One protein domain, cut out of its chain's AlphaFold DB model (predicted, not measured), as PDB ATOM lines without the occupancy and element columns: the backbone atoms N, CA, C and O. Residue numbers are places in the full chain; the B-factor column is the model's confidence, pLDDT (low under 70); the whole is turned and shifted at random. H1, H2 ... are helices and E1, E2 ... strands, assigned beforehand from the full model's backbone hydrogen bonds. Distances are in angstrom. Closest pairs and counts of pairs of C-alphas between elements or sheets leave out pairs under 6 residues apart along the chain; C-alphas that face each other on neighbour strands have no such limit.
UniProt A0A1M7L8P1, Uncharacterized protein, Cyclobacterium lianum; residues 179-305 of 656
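AT A GLANCE: This is residues 179 to 305 of the 656 residues of an uncharacterized protein of Cyclobacterium lianum (UniProt A0A1M7L8P1). One antiparallel sheet of eight strands is curled like part of a barrel and folded back on itself, so that E4 and E3 face E1, E8, E7, E6 and E5, with E2 as the hinge. The barrel is not closed: the edge strands E4 and E5 come near each other around Ile 223 and Ile 235 but are not paired, and the short helix H1 with the long unnamed stretch 271 to 291 makes a loose loop off the sheet. The printed part has 127 residues, with E1 to E7, H1 and E8 along the chain, and is mostly strand; the sheet's order is E4 E3 E2 E1 E8 E7 E6 E5. It is compact, with a radius of gyration of the C-alphas of 15.0 A and spans of 41 by 39 by 29 A.

HOW THE PARTS SIT: E1, residues 179 to 183, and E2, residues 186 to 198, form a hairpin, with N 188 and O 181 at 2.9 A, within hydrogen-bond range. E2 bends by 72 degrees at residue 192; it pairs with E1 over residues 186 to 189 and with E3, residues 203 to 211, over residues 190 to 198, where N 196 and O 205 are 2.8 A apart. E4, residues 216 to 223, follows in a hairpin with E3, at 172 degrees between directions, with N 221 and O 206 at 2.8 A. E1 to E4 are a meander, each strand the antiparallel neighbour of the one before. A second meander is E5, residues 231 to 236, E6, residues 245 to 252, and E7, residues 258 to 264; N 233 and O 248 are 2.8 A apart, as are N 261 and O 249. The closest C-alphas of E4 and E5, Ile 223 and Ile 235, are 6.5 A apart. H1, residues 267 to 270, is not on the sheet; it is too short for an O i to N i+4 pair, and its one O i to N i+3 pair is within range. E8, residues 292 to 299, is the antiparallel neighbour of E7, with N 260 and O 297 at 2.8 A, and of E1, with N 180 and O 296 at 2.9 A.

IN THESE COORDINATES: E1 begins at C-alpha 179, (119.215, 128.859, 95.055), and is 13.2 A long. E2 spans 32.0 A, E3 26.3 A, E4 23.4 A, E5 16.4 A, E6 22.7 A, E7 19.7 A and H1 5.4 A. E8, 21.6 A, ends at C-alpha 299, (120.307, 133.086, 87.822).

THE WHOLE: The C-alphas of Thr 213 and Phe 276, the two farthest apart, are 44.5 A apart. The printed part has no cut, and the link from H1 to E8, 21 residues, is long. The mean pLDDT of the printed part is 80.2; 19 residues are under 70, among them 283 to 285 and 301 to 305.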
ATOM      1  N   GLY A 179     118.882 130.265  94.892       91.38
ATOM      2  CA  GLY A 179     119.215 128.859  95.055       91.38
ATOM      3  C   GLY A 179     119.236 128.423  96.508       91.38
ATOM      4  O   GLY A 179     118.460 128.908  97.331       91.38
ATOM      5  N   GLN A 180     120.108 127.469  96.818       94.06
ATOM      6  CA  GLN A 180     120.198 126.870  98.146       94.06
ATOM      7  C   GLN A 180     121.614 126.385  98.460       94.06
ATOM      8  O   GLN A 180     122.310 125.850  97.591       94.06
ATOM      9  N   LEU A 181     122.012 126.528  99.723       90.94
ATOM     10  CA  LEU A 181     123.203 125.893 100.281       90.94
ATOM     11  C   LEU A 181     122.787 124.621 101.020       90.94
ATOM     12  O   LEU A 181     121.793 124.618 101.746       90.94
ATOM     13  N   PHE A 182     123.548 123.545 100.865       90.19
ATOM     14  CA  PHE A 182     123.307 122.290 101.567       90.19
ATOM     15  C   PHE A 182     124.206 122.214 102.799       90.19
ATOM     16  O   PHE A 182     125.427 122.108 102.695       90.19
ATOM     17  N   THR A 183     123.591 122.268 103.977       83.56
ATOM     18  CA  THR A 183     124.285 122.135 105.261       83.56
ATOM     19  C   THR A 183     124.021 120.761 105.878       83.56
ATOM     20  O   THR A 183     123.194 119.988 105.392       83.56
ATOM     21  N   ARG A 184     124.685 120.461 107.002       78.12
ATOM     22  CA  ARG A 184     124.412 119.240 107.782       78.12
ATOM     23  C   ARG A 184     122.982 119.176 108.327       78.12
ATOM     24  O   ARG A 184     122.489 118.082 108.574       78.12
ATOM     25  N   GLU A 185     122.337 120.323 108.522       78.94
ATOM     26  CA  GLU A 185     120.991 120.436 109.098       78.94
ATOM     27  C   GLU A 185     119.891 120.463 108.025       78.94
ATOM     28  O   GLU A 185     118.708 120.358 108.343       78.94
ATOM     29  N   GLY A 186     120.276 120.561 106.750       83.06
ATOM     30  CA  GLY A 186     119.370 120.627 105.610       83.06
ATOM     31  C   GLY A 186     119.743 121.729 104.621       83.06
ATOM     32  O   GLY A 186     120.741 122.438 104.783       83.06
ATOM     33  N   ALA A 187     118.934 121.854 103.570       88.12
ATOM     34  CA  ALA A 187     119.072 122.922 102.590       88.12
ATOM     35  C   ALA A 187     118.547 124.245 103.167       88.12
ATOM     36  O   ALA A 187     117.425 124.293 103.675       88.12
ATOM     37  N   ILE A 188     119.345 125.305 103.062       90.56
ATOM     38  CA  ILE A 188     118.949 126.672 103.410       90.56
ATOM     39  C   ILE A 188     118.849 127.506 102.125       90.56
ATOM     40  O   ILE A 188     119.762 127.448 101.294       90.56
ATOM     41  N   PRO A 189     117.744 128.238 101.908       89.81
ATOM     42  CA  PRO A 189     117.571 129.046 100.710       89.81
ATOM     43  C   PRO A 189     118.478 130.279 100.741       89.81
ATOM     44  O   PRO A 189     118.723 130.869 101.795       89.81
ATOM     45  N   ILE A 190     118.946 130.687  99.565       86.06
ATOM     46  CA  ILE A 190     119.605 131.979  99.375       86.06
ATOM     47  C   ILE A 190     118.533 133.067  99.471       86.06
ATOM     48  O   ILE A 190     117.510 132.987  98.797       86.06
ATOM     49  N   THR A 191     118.743 134.053 100.343       77.44
ATOM     50  CA  THR A 191     117.806 135.170 100.559       77.44
ATOM     51  C   THR A 191     118.253 136.452  99.871       77.44
ATOM     52  O   THR A 191     117.430 137.320  99.595       77.44
ATOM     53  N   SER A 192     119.552 136.575  99.606       76.44
ATOM     54  CA  SER A 192     120.150 137.665  98.846       76.44
ATOM     55  C   SER A 192     121.430 137.156  98.204       76.44
ATOM     56  O   SER A 192     122.291 136.609  98.895       76.44
ATOM     57  N   GLY A 193     121.569 137.309  96.895       70.25
ATOM     58  CA  GLY A 193     122.748 136.853  96.180       70.25
ATOM     59  C   GLY A 193     122.968 137.652  94.913       70.25
ATOM     60  O   GLY A 193     122.018 138.061  94.253       70.25
ATOM     61  N   GLU A 194     124.237 137.835  94.575       75.56
ATOM     62  CA  GLU A 194     124.675 138.511  93.367       75.56
ATOM     63  C   GLU A 194     125.596 137.609  92.552       75.56
ATOM     64  O   GLU A 194     126.408 136.856  93.100       75.56
ATOM     65  N   ILE A 195     125.502 137.707  91.227       79.56
ATOM     66  CA  ILE A 195     126.383 136.993  90.301       79.56
ATOM     67  C   ILE A 195     126.928 137.920  89.221       79.56
ATOM     68  O   ILE A 195     126.241 138.797  88.691       79.56
ATOM     69  N   SER A 196     128.198 137.725  88.877       78.31
ATOM     70  CA  SER A 196     128.863 138.466  87.813       78.31
ATOM     71  C   SER A 196     129.759 137.573  86.973       78.31
ATOM     72  O   SER A 196     130.550 136.784  87.486       78.31
ATOM     73  N   TYR A 197     129.685 137.765  85.664       80.75
ATOM     74  CA  TYR A 197     130.608 137.211  84.695       80.75
ATOM     75  C   TYR A 197     131.528 138.315  84.178       80.75
ATOM     76  O   TYR A 197     131.062 139.357  83.727       80.75
ATOM     77  N   ILE A 198     132.836 138.074  84.224       74.19
ATOM     78  CA  ILE A 198     133.880 138.958  83.708       74.19
ATOM     79  C   ILE A 198     134.505 138.244  82.499       74.19
ATOM     80  O   ILE A 198     135.426 137.436  82.673       74.19
ATOM     81  N   PRO A 199     134.024 138.500  81.263       67.31
ATOM     82  CA  PRO A 199     134.465 137.763  80.076       67.31
ATOM     83  C   PRO A 199     135.962 137.869  79.813       67.31
ATOM     84  O   PRO A 199     136.577 136.937  79.308       67.31
ATOM     85  N   THR A 200     136.540 139.009  80.172       58.34
ATOM     86  CA  THR A 200     137.906 139.423  79.843       58.34
ATOM     87  C   THR A 200     138.949 138.658  80.639       58.34
ATOM     88  O   THR A 200     140.023 138.371  80.132       58.34
ATOM     89  N   SER A 201     138.610 138.321  81.879       63.03
ATOM     90  CA  SER A 201     139.451 137.533  82.777       63.03
ATOM     91  C   SER A 201     138.998 136.074  82.831       63.03
ATOM     92  O   SER A 201     139.567 135.298  83.586       63.03
ATOM     93  N   HIS A 202     137.965 135.710  82.059       80.56
ATOM     94  CA  HIS A 202     137.317 134.399  82.096       80.56
ATOM     95  C   HIS A 202     136.911 133.988  83.521       80.56
ATOM     96  O   HIS A 202     137.191 132.881  83.968       80.56
ATOM     97  N   ILE A 203     136.269 134.901  84.256       81.69
ATOM     98  CA  ILE A 203     135.887 134.686  85.657       81.69
ATOM     99  C   ILE A 203     134.370 134.731  85.799       81.69
ATOM    100  O   ILE A 203     133.745 135.710  85.394       81.69
ATOM    101  N   LEU A 204     133.789 133.720  86.440       87.69
ATOM    102  CA  LEU A 204     132.430 133.774  86.983       87.69
ATOM    103  C   LEU A 204     132.516 133.837  88.504       87.69
ATOM    104  O   LEU A 204     133.111 132.960  89.123       87.69
ATOM    105  N   LYS A 205     131.927 134.864  89.106       87.81
ATOM    106  CA  LYS A 205     131.908 135.039  90.557       87.81
ATOM    107  C   LYS A 205     130.492 135.234  91.062       87.81
ATOM    108  O   LYS A 205     129.662 135.803  90.356       87.81
ATOM    109  N   GLY A 206     130.241 134.810  92.287       83.06
ATOM    110  CA  GLY A 206     128.982 135.074  92.963       83.06
ATOM    111  C   GLY A 206     129.166 135.111  94.466       83.06
ATOM    112  O   GLY A 206     130.086 134.494  94.999       83.06
ATOM    113  N   SER A 207     128.303 135.854  95.140       80.69
ATOM    114  CA  SER A 207     128.349 136.024  96.589       80.69
ATOM    115  C   SER A 207     126.973 136.348  97.139       80.69
ATOM    116  O   SER A 207     126.147 136.914  96.430       80.69
ATOM    117  N   GLY A 208     126.730 136.044  98.407       76.12
ATOM    118  CA  GLY A 208     125.450 136.351  99.026       76.12
ATOM    119  C   GLY A 208     125.297 135.805 100.434       76.12
ATOM    120  O   GLY A 208     126.262 135.395 101.084       76.12
ATOM    121  N   THR A 209     124.050 135.790 100.884       76.19
ATOM    122  CA  THR A 209     123.609 135.266 102.172       76.19
ATOM    123  C   THR A 209     122.478 134.265 101.977       76.19
ATOM    124  O   THR A 209     121.518 134.513 101.246       76.19
ATOM    125  N   ALA A 210     122.580 133.137 102.669       81.06
ATOM    126  CA  ALA A 210     121.509 132.167 102.828       81.06
ATOM    127  C   ALA A 210     121.060 132.143 104.290       81.06
ATOM    128  O   ALA A 210     121.894 132.176 105.201       81.06
ATOM    129  N   GLU A 211     119.752 132.085 104.521       80.75
ATOM    130  CA  GLU A 211     119.176 132.124 105.867       80.75
ATOM    131  C   GLU A 211     118.364 130.859 106.128       80.75
ATOM    132  O   GLU A 211     117.465 130.495 105.368       80.75
ATOM    133  N   GLY A 212     118.700 130.171 107.217       74.88
ATOM    134  CA  GLY A 212     117.989 128.999 107.709       74.88
ATOM    135  C   GLY A 212     117.365 129.249 109.075       74.88
ATOM    136  O   GLY A 212     117.618 130.248 109.739       74.88
ATOM    137  N   THR A 213     116.570 128.293 109.552       67.19
ATOM    138  CA  THR A 213     115.930 128.382 110.876       67.19
ATOM    139  C   THR A 213     116.912 128.290 112.049       67.19
ATOM    140  O   THR A 213     116.532 128.606 113.174       67.19
ATOM    141  N   ALA A 214     118.141 127.829 111.807       67.56
ATOM    142  CA  ALA A 214     119.153 127.570 112.833       67.56
ATOM    143  C   ALA A 214     120.467 128.345 112.620       67.56
ATOM    144  O   ALA A 214     121.106 128.729 113.599       67.56
ATOM    145  N   ILE A 215     120.860 128.614 111.369       75.75
ATOM    146  CA  ILE A 215     122.091 129.338 111.040       75.75
ATOM    147  C   ILE A 215     121.925 130.150 109.750       75.75
ATOM    148  O   ILE A 215     121.319 129.682 108.783       75.75
ATOM    149  N   ASN A 216     122.492 131.357 109.742       78.19
ATOM    150  CA  ASN A 216     122.668 132.172 108.543       78.19
ATOM    151  C   ASN A 216     124.103 132.001 108.047       78.19
ATOM    152  O   ASN A 216     125.037 131.973 108.851       78.19
ATOM    153  N   GLN A 217     124.286 131.906 106.735       77.56
ATOM    154  CA  GLN A 217     125.583 131.634 106.131       77.56
ATOM    155  C   GLN A 217     125.837 132.574 104.955       77.56
ATOM    156  O   GLN A 217     125.038 132.652 104.023       77.56
ATOM    157  N   SER A 218     126.971 133.272 104.988       79.50
ATOM    158  CA  SER A 218     127.499 133.948 103.809       79.50
ATOM    159  C   SER A 218     128.214 132.946 102.906       79.50
ATOM    160  O   SER A 218     128.798 131.963 103.372       79.50
ATOM    161  N   PHE A 219     128.177 133.198 101.605       81.12
ATOM    162  CA  PHE A 219     128.925 132.419 100.629       81.12
ATOM    163  C   PHE A 219     129.570 133.335  99.596       81.12
ATOM    164  O   PHE A 219     129.055 134.406  99.277       81.12
ATOM    165  N   GLU A 220     130.682 132.866  99.051       85.44
ATOM    166  CA  GLU A 220     131.354 133.440  97.897       85.44
ATOM    167  C   GLU A 220     131.897 132.288  97.049       85.44
ATOM    168  O   GLU A 220     132.252 131.230  97.572       85.44
ATOM    169  N   PHE A 221     131.931 132.470  95.733       87.19
ATOM    170  CA  PHE A 221     132.658 131.587  94.836       87.19
ATOM    171  C   PHE A 221     133.314 132.357  93.697       87.19
ATOM    172  O   PHE A 221     132.822 133.393  93.243       87.19
ATOM    173  N   LEU A 222     134.398 131.777  93.188       87.56
ATOM    174  CA  LEU A 222     135.174 132.299  92.075       87.56
ATOM    175  C   LEU A 222     135.574 131.147  91.142       87.56
ATOM    176  O   LEU A 222     136.507 130.403  91.428       87.56
ATOM    177  N   ILE A 223     134.890 131.014  90.008       89.75
ATOM    178  CA  ILE A 223     135.229 130.046  88.962       89.75
ATOM    179  C   ILE A 223     136.150 130.736  87.955       89.75
ATOM    180  O   ILE A 223     135.705 131.557  87.146       89.75
ATOM    181  N   LYS A 224     137.445 130.414  88.030       83.00
ATOM    182  CA  LYS A 224     138.463 130.846  87.061       83.00
ATOM    183  C   LYS A 224     138.343 130.032  85.763       83.00
ATOM    184  O   LYS A 224     137.782 128.938  85.766       83.00
ATOM    185  N   ASP A 225     138.843 130.580  84.658       82.94
ATOM    186  CA  ASP A 225     138.818 129.989  83.307       82.94
ATOM    187  C   ASP A 225     137.422 129.702  82.713       82.94
ATOM    188  O   ASP A 225     137.284 129.002  81.703       82.94
ATOM    189  N   TYR A 226     136.364 130.282  83.280       85.12
ATOM    190  CA  TYR A 226     135.016 130.194  82.735       85.12
ATOM    191  C   TYR A 226     134.876 131.064  81.475       85.12
ATOM    192  O   TYR A 226     134.850 132.297  81.518       85.12
ATOM    193  N   LYS A 227     134.749 130.419  80.314       84.81
ATOM    194  CA  LYS A 227     134.674 131.081  78.997       84.81
ATOM    195  C   LYS A 227     133.242 131.378  78.532       84.81
ATOM    196  O   LYS A 227     133.023 131.613  77.350       84.81
ATOM    197  N   GLY A 228     132.273 131.368  79.451       83.25
ATOM    198  CA  GLY A 228     130.867 131.636  79.130       83.25
ATOM    199  C   GLY A 228     130.118 130.447  78.521       83.25
ATOM    200  O   GLY A 228     129.006 130.626  78.027       83.25
ATOM    201  N   GLU A 229     130.716 129.256  78.558       88.31
ATOM    202  CA  GLU A 229     130.146 128.011  78.041       88.31
ATOM    203  C   GLU A 229     129.955 126.993  79.177       88.31
ATOM    204  O   GLU A 229     130.748 127.001  80.122       88.31
ATOM    205  N   PRO A 230     128.943 126.106  79.094       90.94
ATOM    206  CA  PRO A 230     128.741 125.040  80.071       90.94
ATOM    207  C   PRO A 230     129.979 124.154  80.235       90.94
ATOM    208  O   PRO A 230     130.666 123.848  79.260       90.94
ATOM    209  N   GLY A 231     130.226 123.680  81.454       89.94
ATOM    210  CA  GLY A 231     131.399 122.862  81.738       89.94
ATOM    211  C   GLY A 231     131.517 122.431  83.193       89.94
ATOM    212  O   GLY A 231     130.702 122.804  84.040       89.94
ATOM    213  N   ILE A 232     132.549 121.633  83.463       88.75
ATOM    214  CA  ILE A 232     132.944 121.206  84.806       88.75
ATOM    215  C   ILE A 232     134.266 121.893  85.146       88.75
ATOM    216  O   ILE A 232     135.204 121.872  84.353       88.75
ATOM    217  N   TYR A 233     134.328 122.497  86.326       87.44
ATOM    218  CA  TYR A 233     135.457 123.280  86.806       87.44
ATOM    219  C   TYR A 233     135.870 122.779  88.184       87.44
ATOM    220  O   TYR A 233     135.027 122.580  89.058       87.44
ATOM    221  N   LEU A 234     137.171 122.594  88.387       85.81
ATOM    222  CA  LEU A 234     137.741 122.266  89.686       85.81
ATOM    223  C   LEU A 234     138.339 123.531  90.294       85.81
ATOM    224  O   LEU A 234     139.287 124.085  89.745       85.81
ATOM    225  N   ILE A 235     137.806 123.963  91.434       87.12
ATOM    226  CA  ILE A 235     138.238 125.188  92.107       87.12
ATOM    227  C   ILE A 235     138.806 124.838  93.478       87.12
ATOM    228  O   ILE A 235     138.192 124.095  94.241       87.12
ATOM    229  N   ASN A 236     139.991 125.372  93.781       84.75
ATOM    230  CA  ASN A 236     140.540 125.373  95.131       84.75
ATOM    231  C   ASN A 236     140.080 126.652  95.844       84.75
ATOM    232  O   ASN A 236     140.522 127.740  95.487       84.75
ATOM    233  N   GLU A 237     139.198 126.513  96.827       84.69
ATOM    234  CA  GLU A 237     138.733 127.601  97.706       84.69
ATOM    235  C   GLU A 237     139.472 127.617  99.053       84.69
ATOM    236  O   GLU A 237     139.055 128.282  99.999       84.69
ATOM    237  N   GLY A 238     140.538 126.825  99.163       77.25
ATOM    238  CA  GLY A 238     141.380 126.748 100.345       77.25
ATOM    239  C   GLY A 238     142.346 127.924 100.496       77.25
ATOM    240  O   GLY A 238     142.384 128.841  99.678       77.25
ATOM    241  N   THR A 239     143.157 127.872 101.549       72.50
ATOM    242  CA  THR A 239     144.287 128.788 101.772       72.50
ATOM    243  C   THR A 239     145.574 128.194 101.202       72.50
ATOM    244  O   THR A 239     145.630 126.997 100.926       72.50
ATOM    245  N   ASP A 240     146.643 128.992 101.121       61.31
ATOM    246  CA  ASP A 240     147.965 128.533 100.649       61.31
ATOM    247  C   ASP A 240     148.501 127.319 101.429       61.31
ATOM    248  O   ASP A 240     149.221 126.483 100.890       61.31
ATOM    249  N   SER A 241     148.104 127.184 102.696       62.69
ATOM    250  CA  SER A 241     148.474 126.071 103.572       62.69
ATOM    251  C   SER A 241     147.498 124.888 103.558       62.69
ATOM    252  O   SER A 241     147.869 123.796 103.993       62.69
ATOM    253  N   ARG A 242     146.249 125.079 103.109       73.69
ATOM    254  CA  ARG A 242     145.163 124.089 103.203       73.69
ATOM    255  C   ARG A 242     144.272 124.151 101.977       73.69
ATOM    256  O   ARG A 242     143.394 125.004 101.894       73.69
ATOM    257  N   ASN A 243     144.416 123.183 101.081       79.12
ATOM    258  CA  ASN A 243     143.601 123.130  99.875       79.12
ATOM    259  C   ASN A 243     142.193 122.597 100.166       79.12
ATOM    260  O   ASN A 243     142.051 121.540 100.777       79.12
ATOM    261  N   ALA A 244     141.166 123.276  99.659       83.06
ATOM    262  CA  ALA A 244     139.766 122.871  99.750       83.06
ATOM    263  C   ALA A 244     139.160 122.853  98.344       83.06
ATOM    264  O   ALA A 244     138.769 123.882  97.795       83.06
ATOM    265  N   PHE A 245     139.133 121.670  97.738       85.81
ATOM    266  CA  PHE A 245     138.690 121.506  96.361       85.81
ATOM    267  C   PHE A 245     137.174 121.311  96.270       85.81
ATOM    268  O   PHE A 245     136.605 120.468  96.966       85.81
ATOM    269  N   PHE A 246     136.541 122.040  95.355       88.62
ATOM    270  CA  PHE A 246     135.134 121.895  94.995       88.62
ATOM    271  C   PHE A 246     134.981 121.709  93.489       88.62
ATOM    272  O   PHE A 246     135.712 122.298  92.689       88.62
ATOM    273  N   VAL A 247     133.994 120.900  93.106       90.19
ATOM    274  CA  VAL A 247     133.623 120.696  91.706       90.19
ATOM    275  C   VAL A 247     132.427 121.575  91.387       90.19
ATOM    276  O   VAL A 247     131.383 121.481  92.030       90.19
ATOM    277  N   TYR A 248     132.575 122.409  90.371       92.12
ATOM    278  CA  TYR A 248     131.534 123.273  89.847       92.12
ATOM    279  C   TYR A 248     131.066 122.754  88.498       92.12
ATOM    280  O   TYR A 248     131.843 122.710  87.550       92.12
ATOM    281  N   LYS A 249     129.788 122.406  88.384       92.81
ATOM    282  CA  LYS A 249     129.147 122.138  87.097       92.81
ATOM    283  C   LYS A 249     128.302 123.345  86.720       92.81
ATOM    284  O   LYS A 249     127.321 123.643  87.399       92.81
ATOM    285  N   VAL A 250     128.690 124.036  85.657       93.62
ATOM    286  CA  VAL A 250     127.960 125.189  85.128       93.62
ATOM    287  C   VAL A 250     127.147 124.744  83.920       93.62
ATOM    288  O   VAL A 250     127.688 124.189  82.965       93.62
ATOM    289  N   GLU A 251     125.845 125.001  83.957       93.75
ATOM    290  CA  GLU A 251     124.897 124.737  82.880       93.75
ATOM    291  C   GLU A 251     124.281 126.055  82.398       93.75
ATOM    292  O   GLU A 251     123.884 126.898  83.201       93.75
ATOM    293  N   GLY A 252     124.177 126.230  81.080       88.44
ATOM    294  CA  GLY A 252     123.691 127.471  80.470       88.44
ATOM    295  C   GLY A 252     124.801 128.474  80.144       88.44
ATOM    296  O   GLY A 252     125.979 128.125  80.110       88.44
ATOM    297  N   LYS A 253     124.420 129.716  79.822       85.69
ATOM    298  CA  LYS A 253     125.348 130.772  79.374       85.69
ATOM    299  C   LYS A 253     125.028 132.105  80.052       85.69
ATOM    300  O   LYS A 253     123.853 132.365  80.291       85.69
ATOM    301  N   PRO A 254     126.014 133.000  80.257       78.62
ATOM    302  CA  PRO A 254     125.816 134.288  80.941       78.62
ATOM    303  C   PRO A 254     124.771 135.210  80.315       78.62
ATOM    304  O   PRO A 254     124.123 135.967  81.021       78.62
ATOM    305  N   ALA A 255     124.601 135.142  78.992       73.00
ATOM    306  CA  ALA A 255     123.608 135.935  78.266       73.00
ATOM    307  C   ALA A 255     122.164 135.409  78.412       73.00
ATOM    308  O   ALA A 255     121.243 135.980  77.834       73.00
ATOM    309  N   GLY A 256     121.968 134.296  79.117       75.94
ATOM    310  CA  GLY A 256     120.669 133.695  79.383       75.94
ATOM    311  C   GLY A 256     120.620 133.157  80.808       75.94
ATOM    312  O   GLY A 256     121.172 133.758  81.723       75.94
ATOM    313  N   LYS A 257     119.973 132.004  80.994       84.62
ATOM    314  CA  LYS A 257     119.901 131.365  82.311       84.62
ATOM    315  C   LYS A 257     121.184 130.603  82.619       84.62
ATOM    316  O   LYS A 257     121.722 129.917  81.743       84.62
ATOM    317  N   LEU A 258     121.614 130.684  83.871       89.31
ATOM    318  CA  LEU A 258     122.704 129.903  84.433       89.31
ATOM    319  C   LEU A 258     122.209 129.072  85.612       89.31
ATOM    320  O   LEU A 258     121.500 129.555  86.494       89.31
ATOM    321  N   THR A 259     122.620 127.811  85.632       93.94
ATOM    322  CA  THR A 259     122.489 126.926  86.787       93.94
ATOM    323  C   THR A 259     123.871 126.414  87.143       93.94
ATOM    324  O   THR A 259     124.586 125.884  86.296       93.94
ATOM    325  N   ILE A 260     124.276 126.613  88.390       94.69
ATOM    326  CA  ILE A 260     125.606 126.260  88.875       94.69
ATOM    327  C   ILE A 260     125.426 125.280  90.022       94.69
ATOM    328  O   ILE A 260     124.855 125.614  91.058       94.69
ATOM    329  N   PHE A 261     125.946 124.075  89.855       94.19
ATOM    330  CA  PHE A 261     125.993 123.082  90.914       94.19
ATOM    331  C   PHE A 261     127.388 123.074  91.517       94.19
ATOM    332  O   PHE A 261     128.369 122.857  90.807       94.19
ATOM    333  N   LYS A 262     127.470 123.308  92.824       94.06
ATOM    334  CA  LYS A 262     128.694 123.135  93.599       94.06
ATOM    335  C   LYS A 262     128.612 121.810  94.329       94.06
ATOM    336  O   LYS A 262     127.664 121.571  95.083       94.06
ATOM    337  N   TYR A 263     129.638 120.996  94.164       90.69
ATOM    338  CA  TYR A 263     129.774 119.734  94.857       90.69
ATOM    339  C   TYR A 263     131.032 119.702  95.714       90.69
ATOM    340  O   TYR A 263     132.111 120.125  95.291       90.69
ATOM    341  N   ALA A 264     130.879 119.158  96.915       87.62
ATOM    342  CA  ALA A 264     131.980 118.704  97.737       87.62
ATOM    343  C   ALA A 264     132.426 117.311  97.275       87.62
ATOM    344  O   ALA A 264     131.621 116.467  96.867       87.62
ATOM    345  N   LEU A 265     133.728 117.074  97.360       81.19
ATOM    346  CA  LEU A 265     134.326 115.784  97.048       81.19
ATOM    347  C   LEU A 265     134.269 114.878  98.272       81.19
ATOM    348  O   LEU A 265     134.448 115.327  99.405       81.19
ATOM    349  N   ASN A 266     134.057 113.586  98.038       75.50
ATOM    350  CA  ASN A 266     134.239 112.598  99.088       75.50
ATOM    351  C   ASN A 266     135.730 112.573  99.490       75.50
ATOM    352  O   ASN A 266     136.574 112.436  98.601       75.50
ATOM    353  N   PRO A 267     136.061 112.644 100.794       70.94
ATOM    354  CA  PRO A 267     137.412 112.449 101.323       70.94
ATOM    355  C   PRO A 267     138.240 111.363 100.632       70.94
ATOM    356  O   PRO A 267     139.405 111.578 100.311       70.94
ATOM    357  N   LYS A 268     137.615 110.216 100.342       70.12
ATOM    358  CA  LYS A 268     138.259 109.041  99.733       70.12
ATOM    359  C   LYS A 268     138.748 109.275  98.303       70.12
ATOM    360  O   LYS A 268     139.596 108.540  97.818       70.12
ATOM    361  N   VAL A 269     138.206 110.279  97.616       72.06
ATOM    362  CA  VAL A 269     138.576 110.643  96.240       72.06
ATOM    363  C   VAL A 269     139.764 111.616  96.229       72.06
ATOM    364  O   VAL A 269     140.395 111.805  95.197       72.06
ATOM    365  N   LEU A 270     140.122 112.198  97.380       70.62
ATOM    366  CA  LEU A 270     141.256 113.120  97.537       70.62
ATOM    367  C   LEU A 270     142.599 112.396  97.771       70.62
ATOM    368  O   LEU A 270     143.601 113.035  98.090       70.62
ATOM    369  N   GLU A 271     142.642 111.071  97.636       66.62
ATOM    370  CA  GLU A 271     143.853 110.262  97.794       66.62
ATOM    371  C   GLU A 271     144.590 110.117  96.457       66.62
ATOM    372  O   GLU A 271     144.420 109.144  95.722       66.62
ATOM    373  N   SER A 272     145.442 111.087  96.126       70.38
ATOM    374  CA  SER A 272     146.377 110.939  95.007       70.38
ATOM    375  C   SER A 272     147.764 110.592  95.500       70.38
ATOM    376  O   SER A 272     148.356 111.291  96.321       70.38
ATOM    377  N   SER A 273     148.329 109.545  94.908       74.31
ATOM    378  CA  SER A 273     149.740 109.235  95.065       74.31
ATOM    379  C   SER A 273     150.626 110.170  94.242       74.31
ATOM    380  O   SER A 273     151.838 110.104  94.374       74.31
ATOM    381  N   ALA A 274     150.093 111.017  93.353       81.69
ATOM    382  CA  ALA A 274     150.905 111.741  92.376       81.69
ATOM    383  C   ALA A 274     151.934 112.675  93.043       81.69
ATOM    384  O   ALA A 274     151.650 113.271  94.070       81.69
ATOM    385  N   PHE A 275     153.113 112.887  92.465       82.94
ATOM    386  CA  PHE A 275     154.005 113.974  92.911       82.94
ATOM    387  C   PHE A 275     153.788 115.269  92.126       82.94
ATOM    388  O   PHE A 275     154.027 116.354  92.639       82.94
ATOM    389  N   PHE A 276     153.287 115.161  90.893       81.94
ATOM    390  CA  PHE A 276     153.307 116.255  89.914       81.94
ATOM    391  C   PHE A 276     151.931 116.875  89.622       81.94
ATOM    392  O   PHE A 276     151.817 117.745  88.767       81.94
ATOM    393  N   ARG A 277     150.860 116.414  90.286       77.69
ATOM    394  CA  ARG A 277     149.503 116.964  90.117       77.69
ATOM    395  C   ARG A 277     149.123 117.818  91.325       77.69
ATOM    396  O   ARG A 277     149.030 117.281  92.427       77.69
ATOM    397  N   LEU A 278     148.857 119.107  91.110       69.06
ATOM    398  CA  LEU A 278     148.319 120.002  92.147       69.06
ATOM    399  C   LEU A 278     146.912 119.569  92.584       69.06
ATOM    400  O   LEU A 278     146.608 119.532  93.775       69.06
ATOM    401  N   ALA A 279     146.074 119.178  91.620       71.81
ATOM    402  CA  ALA A 279     144.790 118.546  91.891       71.81
ATOM    403  C   ALA A 279     144.999 117.103  92.406       71.81
ATOM    404  O   ALA A 279     145.793 116.351  91.827       71.81
ATOM    405  N   PRO A 280     144.299 116.679  93.471       69.12
ATOM    406  CA  PRO A 280     144.500 115.370  94.082       69.12
ATOM    407  C   PRO A 280     143.705 114.235  93.417       69.12
ATOM    408  O   PRO A 280     143.563 113.182  94.019       69.12
ATOM    409  N   PHE A 281     143.194 114.412  92.197       71.56
ATOM    410  CA  PHE A 281     142.496 113.378  91.421       71.56
ATOM    411  C   PHE A 281     142.346 113.827  89.962       71.56
ATOM    412  O   PHE A 281     142.729 114.938  89.593       71.56
ATOM    413  N   ASP A 282     141.830 112.936  89.122       70.19
ATOM    414  CA  ASP A 282     141.511 113.224  87.727       70.19
ATOM    415  C   ASP A 282     140.061 113.702  87.602       70.19
ATOM    416  O   ASP A 282     139.140 112.976  87.977       70.19
ATOM    417  N   VAL A 283     139.854 114.930  87.117       67.50
ATOM    418  CA  VAL A 283     138.516 115.543  87.027       67.50
ATOM    419  C   VAL A 283     137.636 114.781  86.039       67.50
ATOM    420  O   VAL A 283     136.450 114.599  86.298       67.50
ATOM    421  N   ASP A 284     138.228 114.271  84.959       68.00
ATOM    422  CA  ASP A 284     137.506 113.556  83.904       68.00
ATOM    423  C   ASP A 284     137.074 112.144  84.334       68.00
ATOM    424  O   ASP A 284     136.241 111.518  83.680       68.00
ATOM    425  N   ALA A 285     137.626 111.636  85.440       68.88
ATOM    426  CA  ALA A 285     137.293 110.327  86.000       68.88
ATOM    427  C   ALA A 285     136.237 110.388  87.120       68.88
ATOM    428  O   ALA A 285     135.869 109.340  87.653       68.88
ATOM    429  N   LEU A 286     135.767 111.580  87.503       73.44
ATOM    430  CA  LEU A 286     134.768 111.742  88.560       73.44
ATOM    431  C   LEU A 286     133.365 111.361  88.076       73.44
ATOM    432  O   LEU A 286     132.838 111.964  87.139       73.44
ATOM    433  N   ASP A 287     132.711 110.437  88.781       74.44
ATOM    434  CA  ASP A 287     131.275 110.221  88.623       74.44
ATOM    435  C   ASP A 287     130.501 111.274  89.426       74.44
ATOM    436  O   ASP A 287     130.629 111.388  90.646       74.44
ATOM    437  N   SER A 288     129.658 112.042  88.736       66.62
ATOM    438  CA  SER A 288     128.760 113.024  89.350       66.62
ATOM    439  C   SER A 288     127.814 112.436  90.406       66.62
ATOM    440  O   SER A 288     127.337 113.182  91.258       66.62
ATOM    441  N   ALA A 289     127.550 111.123  90.373       70.50
ATOM    442  CA  ALA A 289     126.732 110.433  91.368       70.50
ATOM    443  C   ALA A 289     127.429 110.280  92.734       70.50
ATOM    444  O   ALA A 289     126.749 110.187  93.756       70.50
ATOM    445  N   ASP A 290     128.765 110.298  92.758       74.19
ATOM    446  CA  ASP A 290     129.572 110.131  93.974       74.19
ATOM    447  C   ASP A 290     129.898 111.467  94.664       74.19
ATOM    448  O   ASP A 290     130.534 111.507  95.724       74.19
ATOM    449  N   LEU A 291     129.465 112.578  94.065       85.25
ATOM    450  CA  LEU A 291     129.707 113.926  94.552       85.25
ATOM    451  C   LEU A 291     128.619 114.369  95.536       85.25
ATOM    452  O   LEU A 291     127.422 114.204  95.297       85.25
ATOM    453  N   VAL A 292     129.029 114.991  96.644       88.12
ATOM    454  CA  VAL A 292     128.100 115.477  97.672       88.12
ATOM    455  C   VAL A 292     127.635 116.885  97.290       88.12
ATOM    456  O   VAL A 292     128.475 117.778  97.177       88.12
ATOM    457  N   PRO A 293     126.329 117.143  97.103       89.69
ATOM    458  CA  PRO A 293     125.843 118.489  96.814       89.69
ATOM    459  C   PRO A 293     126.195 119.453  97.951       89.69
ATOM    460  O   PRO A 293     125.893 119.182  99.110       89.69
ATOM    461  N   ALA A 294     126.825 120.578  97.616       91.69
ATOM    462  CA  ALA A 294     127.190 121.629  98.567       91.69
ATOM    463  C   ALA A 294     126.370 122.904  98.338       91.69
ATOM    464  O   ALA A 294     125.950 123.552  99.293       91.69
ATOM    465  N   ALA A 295     126.087 123.244  97.080       93.19
ATOM    466  CA  ALA A 295     125.158 124.315  96.744       93.19
ATOM    467  C   ALA A 295     124.553 124.124  95.352       93.19
ATOM    468  O   ALA A 295     125.113 123.455  94.481       93.19
ATOM    469  N   THR A 296     123.406 124.748  95.129       95.38
ATOM    470  CA  THR A 296     122.850 124.962  93.795       95.38
ATOM    471  C   THR A 296     122.517 126.430  93.665       95.38
ATOM    472  O   THR A 296     121.794 126.961  94.504       95.38
ATOM    473  N   PHE A 297     123.032 127.062  92.619       93.62
ATOM    474  CA  PHE A 297     122.788 128.457  92.304       93.62
ATOM    475  C   PHE A 297     122.053 128.569  90.976       93.62
ATOM    476  O   PHE A 297     122.314 127.813  90.037       93.62
ATOM    477  N   PHE A 298     121.150 129.528  90.896       91.50
ATOM    478  CA  PHE A 298     120.344 129.812  89.730       91.50
ATOM    479  C   PHE A 298     120.327 131.312  89.485       91.50
ATOM    480  O   PHE A 298     120.170 132.102  90.409       91.50
ATOM    481  N   SER A 299     120.476 131.701  88.226       85.94
ATOM    482  CA  SER A 299     120.307 133.086  87.822       85.94
ATOM    483  C   SER A 299     119.682 133.153  86.437       85.94
ATOM    484  O   SER A 299     120.067 132.414  85.527       85.94
ATOM    485  N   GLU A 300     118.693 134.030  86.272       77.06
ATOM    486  CA  GLU A 300     118.067 134.295  84.972       77.06
ATOM    487  C   GLU A 300     118.784 135.388  84.176       77.06
ATOM    488  O   GLU A 300     118.542 135.524  82.975       77.06
ATOM    489  N   SER A 301     119.655 136.149  84.840       67.19
ATOM    490  CA  SER A 301     120.452 137.212  84.252       67.19
ATOM    491  C   SER A 301     121.722 137.417  85.064       67.19
ATOM    492  O   SER A 301     121.677 137.672  86.263       67.19
ATOM    493  N   VAL A 302     122.871 137.338  84.400       64.25
ATOM    494  CA  VAL A 302     124.159 137.574  85.049       64.25
ATOM    495  C   VAL A 302     124.671 138.958  84.700       64.25
ATOM    496  O   VAL A 302     124.652 139.337  83.526       64.25
ATOM    497  N   LEU A 303     125.203 139.676  85.699       60.91
ATOM    498  CA  LEU A 303     125.978 140.887  85.447       60.91
ATOM    499  C   LEU A 303     127.159 140.510  84.565       60.91
ATOM    500  O   LEU A 303     128.171 140.008  85.048       60.91
ATOM    501  N   ILE A 304     127.056 140.743  83.267       57.62
ATOM    502  CA  ILE A 304     128.235 140.730  82.421       57.62
ATOM    503  C   ILE A 304     128.921 142.043  82.748       57.62
ATOM    504  O   ILE A 304     128.455 143.071  82.265       57.62
ATOM    505  N   ASP A 305     129.944 142.016  83.615       51.81
ATOM    506  CA  ASP A 305     130.692 143.218  83.987       51.81
ATOM    507  C   ASP A 305     131.143 143.868  82.673       51.81
ATOM    508  O   ASP A 305     131.996 143.318  81.965       51.81
TER     509      ASP A 305